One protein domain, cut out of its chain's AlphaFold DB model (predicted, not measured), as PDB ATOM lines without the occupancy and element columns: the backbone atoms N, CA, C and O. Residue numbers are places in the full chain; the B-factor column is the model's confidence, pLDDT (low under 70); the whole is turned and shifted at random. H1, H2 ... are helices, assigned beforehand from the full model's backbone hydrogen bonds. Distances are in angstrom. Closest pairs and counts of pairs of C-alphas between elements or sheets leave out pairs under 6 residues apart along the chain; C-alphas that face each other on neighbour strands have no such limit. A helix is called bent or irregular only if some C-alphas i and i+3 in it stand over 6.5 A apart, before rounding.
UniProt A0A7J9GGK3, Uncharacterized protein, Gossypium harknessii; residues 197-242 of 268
ATOM      1  N   PHE A 197     -33.387 -52.456  -7.186       75.00
ATOM      2  CA  PHE A 197     -34.198 -51.299  -7.593       75.00
ATOM      3  C   PHE A 197     -33.629 -49.941  -7.165       75.00
ATOM      4  O   PHE A 197     -34.022 -48.914  -7.717       75.00
ATOM      5  N   ASP A 198     -32.709 -49.916  -6.200       75.81
ATOM      6  CA  ASP A 198     -32.061 -48.680  -5.755       75.81
ATOM      7  C   ASP A 198     -31.112 -48.104  -6.812       75.81
ATOM      8  O   ASP A 198     -30.886 -46.892  -6.825       75.81
ATOM      9  N   GLY A 199     -30.609 -48.947  -7.721       81.38
ATOM     10  CA  GLY A 199     -29.656 -48.574  -8.760       81.38
ATOM     11  C   GLY A 199     -28.211 -48.456  -8.264       81.38
ATOM     12  O   GLY A 199     -27.936 -48.305  -7.074       81.38
ATOM     13  N   LEU A 200     -27.270 -48.543  -9.207       84.69
ATOM     14  CA  LEU A 200     -25.839 -48.689  -8.934       84.69
ATOM     15  C   LEU A 200     -25.259 -47.502  -8.137       84.69
ATOM     16  O   LEU A 200     -25.333 -46.355  -8.580       84.69
ATOM     17  N   MET A 201     -24.614 -47.779  -6.999       84.19
ATOM     18  CA  MET A 201     -24.073 -46.737  -6.110       84.19
ATOM     19  C   MET A 201     -22.970 -45.889  -6.759       84.19
ATOM     20  O   MET A 201     -22.965 -44.673  -6.585       84.19
ATOM     21  N   GLU A 202     -22.095 -46.490  -7.567       84.69
ATOM     22  CA  GLU A 202     -21.085 -45.764  -8.357       84.69
ATOM     23  C   GLU A 202     -21.739 -44.724  -9.283       84.69
ATOM     24  O   GLU A 202     -21.382 -43.546  -9.283       84.69
ATOM     25  N   PHE A 203     -22.796 -45.125 -10.001       85.75
ATOM     26  CA  PHE A 203     -23.563 -44.214 -10.850       85.75
ATOM     27  C   PHE A 203     -24.259 -43.113 -10.034       85.75
ATOM     28  O   PHE A 203     -24.320 -41.965 -10.485       85.75
ATOM     29  N   LYS A 204     -24.732 -43.415  -8.812       86.50
ATOM     30  CA  LYS A 204     -25.288 -42.395  -7.908       86.50
ATOM     31  C   LYS A 204     -24.253 -41.336  -7.524       86.50
ATOM     32  O   LYS A 204     -24.546 -40.147  -7.619       86.50
ATOM     33  N   VAL A 205     -23.050 -41.755  -7.132       87.19
ATOM     34  CA  VAL A 205     -21.956 -40.852  -6.730       87.19
ATOM     35  C   VAL A 205     -21.463 -39.997  -7.902       87.19
ATOM     36  O   VAL A 205     -21.184 -38.812  -7.725       87.19
ATOM     37  N   VAL A 206     -21.383 -40.552  -9.114       89.50
ATOM     38  CA  VAL A 206     -21.046 -39.758 -10.311       89.50
ATOM     39  C   VAL A 206     -22.155 -38.747 -10.620       89.50
ATOM     40  O   VAL A 206     -21.865 -37.569 -10.834       89.50
ATOM     41  N   THR A 207     -23.423 -39.166 -10.565       86.69
ATOM     42  CA  THR A 207     -24.571 -38.283 -10.836       86.69
ATOM     43  C   THR A 207     -24.647 -37.121  -9.845       86.69
ATOM     44  O   THR A 207     -24.828 -35.982 -10.274       86.69
ATOM     45  N   SER A 208     -24.455 -37.359  -8.541       85.56
ATOM     46  CA  SER A 208     -24.461 -36.277  -7.545       85.56
ATOM     47  C   SER A 208     -23.341 -35.265  -7.792       85.56
ATOM     48  O   SER A 208     -23.598 -34.063  -7.801       85.56
ATOM     49  N   ARG A 209     -22.121 -35.727  -8.097       87.31
ATOM     50  CA  ARG A 209     -20.983 -34.854  -8.438       87.31
ATOM     51  C   ARG A 209     -21.232 -34.025  -9.696       87.31
ATOM     52  O   ARG A 209     -20.834 -32.861  -9.739       87.31
ATOM     53  N   CYS A 210     -21.903 -34.589 -10.701       86.69
ATOM     54  CA  CYS A 210     -22.345 -33.835 -11.872       86.69
ATOM     55  C   CYS A 210     -23.380 -32.765 -11.498       86.69
ATOM     56  O   CYS A 210     -23.211 -31.621 -11.906       86.69
ATOM     57  N   LEU A 211     -24.400 -33.102 -10.697       86.81
ATOM     58  CA  LEU A 211     -25.452 -32.167 -10.270       86.81
ATOM     59  C   LEU A 211     -24.922 -31.006  -9.414       86.81
ATOM     60  O   LEU A 211     -25.344 -29.872  -9.622       86.81
ATOM     61  N   VAL A 212     -23.968 -31.271  -8.516       88.12
ATOM     62  CA  VAL A 212     -23.260 -30.233  -7.743       88.12
ATOM     63  C   VAL A 212     -22.419 -29.342  -8.666       88.12
ATOM     64  O   VAL A 212     -22.443 -28.125  -8.529       88.12
ATOM     65  N   ARG A 213     -21.724 -29.917  -9.661       88.69
ATOM     66  CA  ARG A 213     -20.928 -29.146 -10.641       88.69
ATOM     67  C   ARG A 213     -21.769 -28.190 -11.494       88.69
ATOM     68  O   ARG A 213     -21.244 -27.165 -11.910       88.69
ATOM     69  N   ILE A 214     -23.026 -28.529 -11.779       88.56
ATOM     70  CA  ILE A 214     -23.963 -27.654 -12.505       88.56
ATOM     71  C   ILE A 214     -24.873 -26.846 -11.567       88.56
ATOM     72  O   ILE A 214     -25.907 -26.350 -12.004       88.56
ATOM     73  N   GLU A 215     -24.505 -26.743 -10.285       85.94
ATOM     74  CA  GLU A 215     -25.161 -25.918  -9.257       85.94
ATOM     75  C   GLU A 215     -26.655 -26.243  -9.017       85.94
ATOM     76  O   GLU A 215     -27.369 -25.497  -8.349       85.94
ATOM     77  N   LEU A 216     -27.135 -27.401  -9.492       77.44
ATOM     78  CA  LEU A 216     -28.508 -27.882  -9.272       77.44
ATOM     79  C   LEU A 216     -28.698 -28.573  -7.912       77.44
ATOM     80  O   LEU A 216     -29.820 -28.928  -7.549       77.44
ATOM     81  N   LEU A 217     -27.613 -28.790  -7.167       71.12
ATOM     82  CA  LEU A 217     -27.634 -29.356  -5.826       71.12
ATOM     83  C   LEU A 217     -26.593 -28.656  -4.944       71.12
ATOM     84  O   LEU A 217     -25.473 -28.410  -5.386       71.12
ATOM     85  N   GLY A 218     -26.953 -28.389  -3.687       68.19
ATOM     86  CA  GLY A 218     -25.977 -28.048  -2.649       68.19
ATOM     87  C   GLY A 218     -25.131 -29.257  -2.228       68.19
ATOM     88  O   GLY A 218     -25.349 -30.376  -2.686       68.19
ATOM     89  N   ASP A 219     -24.192 -29.031  -1.309       64.75
ATOM     90  CA  ASP A 219     -23.239 -30.033  -0.800       64.75
ATOM     91  C   ASP A 219     -23.888 -31.015   0.206       64.75
ATOM     92  O   ASP A 219     -23.499 -31.116   1.370       64.75
ATOM     93  N   SER A 220     -24.971 -31.678  -0.210       63.81
ATOM     94  CA  SER A 220     -25.776 -32.589   0.614       63.81
ATOM     95  C   SER A 220     -25.653 -34.051   0.171       63.81
ATOM     96  O   SER A 220     -25.359 -34.353  -0.987       63.81
ATOM     97  N   ASP A 221     -25.899 -34.985   1.100       66.44
ATOM     98  CA  ASP A 221     -25.869 -36.424   0.809       66.44
ATOM     99  C   ASP A 221     -27.038 -36.846  -0.099       66.44
ATOM    100  O   ASP A 221     -28.115 -37.257   0.334       66.44
ATOM    101  N   TRP A 222     -26.787 -36.754  -1.400       68.56
ATOM    102  CA  TRP A 222     -27.679 -37.175  -2.477       68.56
ATOM    103  C   TRP A 222     -27.874 -38.700  -2.543       68.56
ATOM    104  O   TRP A 222     -28.785 -39.176  -3.220       68.56
ATOM    105  N   THR A 223     -27.000 -39.493  -1.914       69.50
ATOM    106  CA  THR A 223     -26.854 -40.922  -2.241       69.50
ATOM    107  C   THR A 223     -27.863 -41.827  -1.537       69.50
ATOM    108  O   THR A 223     -28.298 -42.826  -2.119       69.50
ATOM    109  N   SER A 224     -28.265 -41.461  -0.319       68.62
ATOM    110  CA  SER A 224     -29.054 -42.298   0.592       68.62
ATOM    111  C   SER A 224     -30.560 -42.320   0.295       68.62
ATOM    112  O   SER A 224     -31.189 -43.367   0.437       68.62
ATOM    113  N   ASN A 225     -31.143 -41.206  -0.157       71.81
ATOM    114  CA  ASN A 225     -32.602 -41.069  -0.317       71.81
ATOM    115  C   ASN A 225     -33.102 -41.079  -1.776       71.81
ATOM    116  O   ASN A 225     -34.311 -41.141  -2.015       71.81
ATOM    117  N   ASN A 226     -32.201 -41.036  -2.761       76.12
ATOM    118  CA  ASN A 226     -32.583 -40.820  -4.156       76.12
ATOM    119  C   ASN A 226     -32.769 -42.128  -4.936       76.12
ATOM    120  O   ASN A 226     -31.952 -43.053  -4.864       76.12
ATOM    121  N   LYS A 227     -33.846 -42.171  -5.730       82.75
ATOM    122  CA  LYS A 227     -34.231 -43.297  -6.591       82.75
ATOM    123  C   LYS A 227     -33.997 -42.958  -8.057       82.75
ATOM    124  O   LYS A 227     -34.375 -41.884  -8.520       82.75
ATOM    125  N   ILE A 228     -33.420 -43.899  -8.794       84.31
ATOM    126  CA  ILE A 228     -33.228 -43.777 -10.241       84.31
ATOM    127  C   ILE A 228     -34.513 -44.232 -10.940       84.31
ATOM    128  O   ILE A 228     -35.125 -45.229 -10.563       84.31
ATOM    129  N   THR A 229     -34.946 -43.490 -11.957       85.75
ATOM    130  CA  THR A 229     -36.144 -43.797 -12.753       85.75
ATOM    131  C   THR A 229     -35.836 -43.678 -14.244       85.75
ATOM    132  O   THR A 229     -34.827 -43.089 -14.632       85.75
ATOM    133  N   LEU A 230     -36.700 -44.243 -15.096       85.12
ATOM    134  CA  LEU A 230     -36.530 -44.215 -16.552       85.12
ATOM    135  C   LEU A 230     -36.842 -42.816 -17.127       85.12
ATOM    136  O   LEU A 230     -37.915 -42.567 -17.685       85.12
ATOM    137  N   GLY A 231     -35.892 -41.898 -16.951       86.56
ATOM    138  CA  GLY A 231     -35.972 -40.500 -17.370       86.56
ATOM    139  C   GLY A 231     -37.011 -39.668 -16.604       86.56
ATOM    140  O   GLY A 231     -37.811 -40.175 -15.816       86.56
ATOM    141  N   ALA A 232     -37.045 -38.362 -16.884       83.56
ATOM    142  CA  ALA A 232     -37.945 -37.419 -16.210       83.56
ATOM    143  C   ALA A 232     -39.438 -37.792 -16.346       83.56
ATOM    144  O   ALA A 232     -40.206 -37.626 -15.399       83.56
ATOM    145  N   ARG A 233     -39.847 -38.372 -17.487       82.25
ATOM    146  CA  ARG A 233     -41.217 -38.886 -17.696       82.25
ATOM    147  C   ARG A 233     -41.551 -40.056 -16.764       82.25
ATOM    148  O   ARG A 233     -42.687 -40.152 -16.305       82.25
ATOM    149  N   GLY A 234     -40.583 -40.934 -16.487       80.38
ATOM    150  CA  GLY A 234     -40.725 -42.012 -15.509       80.38
ATOM    151  C   GLY A 234     -40.888 -41.460 -14.095       80.38
ATOM    152  O   GLY A 234     -41.840 -41.828 -13.412       80.38
ATOM    153  N   CYS A 235     -40.023 -40.519 -13.703       83.12
ATOM    154  CA  CYS A 235     -40.084 -39.833 -12.410       83.12
ATOM    155  C   CYS A 235     -41.463 -39.199 -12.154       83.12
ATOM    156  O   CYS A 235     -42.139 -39.552 -11.188       83.12
ATOM    157  N   LEU A 236     -41.931 -38.346 -13.075       82.19
ATOM    158  CA  LEU A 236     -43.220 -37.656 -12.955       82.19
ATOM    159  C   LEU A 236     -44.400 -38.634 -12.838       82.19
ATOM    160  O   LEU A 236     -45.331 -38.399 -12.076       82.19
ATOM    161  N   ARG A 237     -44.353 -39.758 -13.564       81.81
ATOM    162  CA  ARG A 237     -45.408 -40.781 -13.531       81.81
ATOM    163  C   ARG A 237     -45.425 -41.602 -12.237       81.81
ATOM    164  O   ARG A 237     -46.478 -42.119 -11.886       81.81
ATOM    165  N   VAL A 238     -44.289 -41.745 -11.553       83.56
ATOM    166  CA  VAL A 238     -44.204 -42.405 -10.235       83.56
ATOM    167  C   VAL A 238     -44.624 -41.455  -9.107       83.56
ATOM    168  O   VAL A 238     -45.109 -41.914  -8.081       83.56
ATOM    169  N   ALA A 239     -44.479 -40.141  -9.303       80.62
ATOM    170  CA  ALA A 239     -44.824 -39.120  -8.314       80.62
ATOM    171  C   ALA A 239     -46.319 -38.727  -8.270       80.62
ATOM    172  O   ALA A 239     -46.705 -37.965  -7.387       80.62
ATOM    173  N   ILE A 240     -47.147 -39.189  -9.217       81.81
ATOM    174  CA  ILE A 240     -48.540 -38.740  -9.389       81.81
ATOM    175  C   ILE A 240     -49.531 -39.897  -9.230       81.81
ATOM    176  O   ILE A 240     -49.514 -40.851 -10.013       81.81
ATOM    177  N   ASP A 241     -50.476 -39.747  -8.298       79.88
ATOM    178  CA  ASP A 241     -51.615 -40.657  -8.150       79.88
ATOM    179  C   ASP A 241     -52.833 -40.244  -8.994       79.88
ATOM    180  O   ASP A 241     -53.069 -39.081  -9.335       79.88
ATOM    181  N   HIS A 242     -53.675 -41.231  -9.306       75.38
ATOM    182  CA  HIS A 242     -54.906 -41.018 -10.060       75.38
ATOM    183  C   HIS A 242     -55.926 -40.158  -9.293       75.38
ATOM    184  O   HIS A 242     -56.455 -40.574  -8.266       75.38
TER     185      HIS A 242
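AT A GLANCE: This is residues 197 to 242 of the 268 residues of an uncharacterized protein of Gossypium harknessii (UniProt A0A7J9GGK3). Two separate helices, H1 and the shorter H2, stand toward the two ends of an elongated shape, and a long link with no named element runs between them. From the end of H1 this link, residues 214 to 230, turns and folds back alongside H1 before it crosses over to H2; residues 239 to 242 run on beyond H2, away from H1. The printed part has 46 residues, with H1 then H2 along the chain and no named strand; the class is all helix, though under half of the residues, 21 of 46, are in named elements. It is only just loose, close to compact, with a radius of gyration of the C-alphas of 11.8 A and spans of 35 by 22 by 16 A.

IN THESE COORDINATES: The printed part begins at Phe 197, with its C-alpha at (-34.198, -51.299, -7.593). H1, residues 201 to 213, begins with C-alpha 201 at (-24.073, -46.737, -6.110) and measures 18.4 A from first to last C-alpha. H2, residues 231 to 238, measures 11.1 A and ends with C-alpha 238 at (-44.204, -42.405, -10.235).

HOW THE PARTS SIT: H1 and H2 are apart, with no C-alpha of the one within 8 A of the other. The link between them has 17 residues and is long. In both helices every O i to N i+4 pair is within hydrogen-bond range. Neither helix is bent.

THE WHOLE: The two C-alphas farthest apart are those of Arg 213 and His 242, at 36.0 A. The C-alphas of Phe 197 and His 242, the first and last printed, are 23.3 A apart. The printed part has no cut. The mean pLDDT of the printed part is 80.5, and the model's confidence is low, under 70, at residues 218 to 224, within the long link.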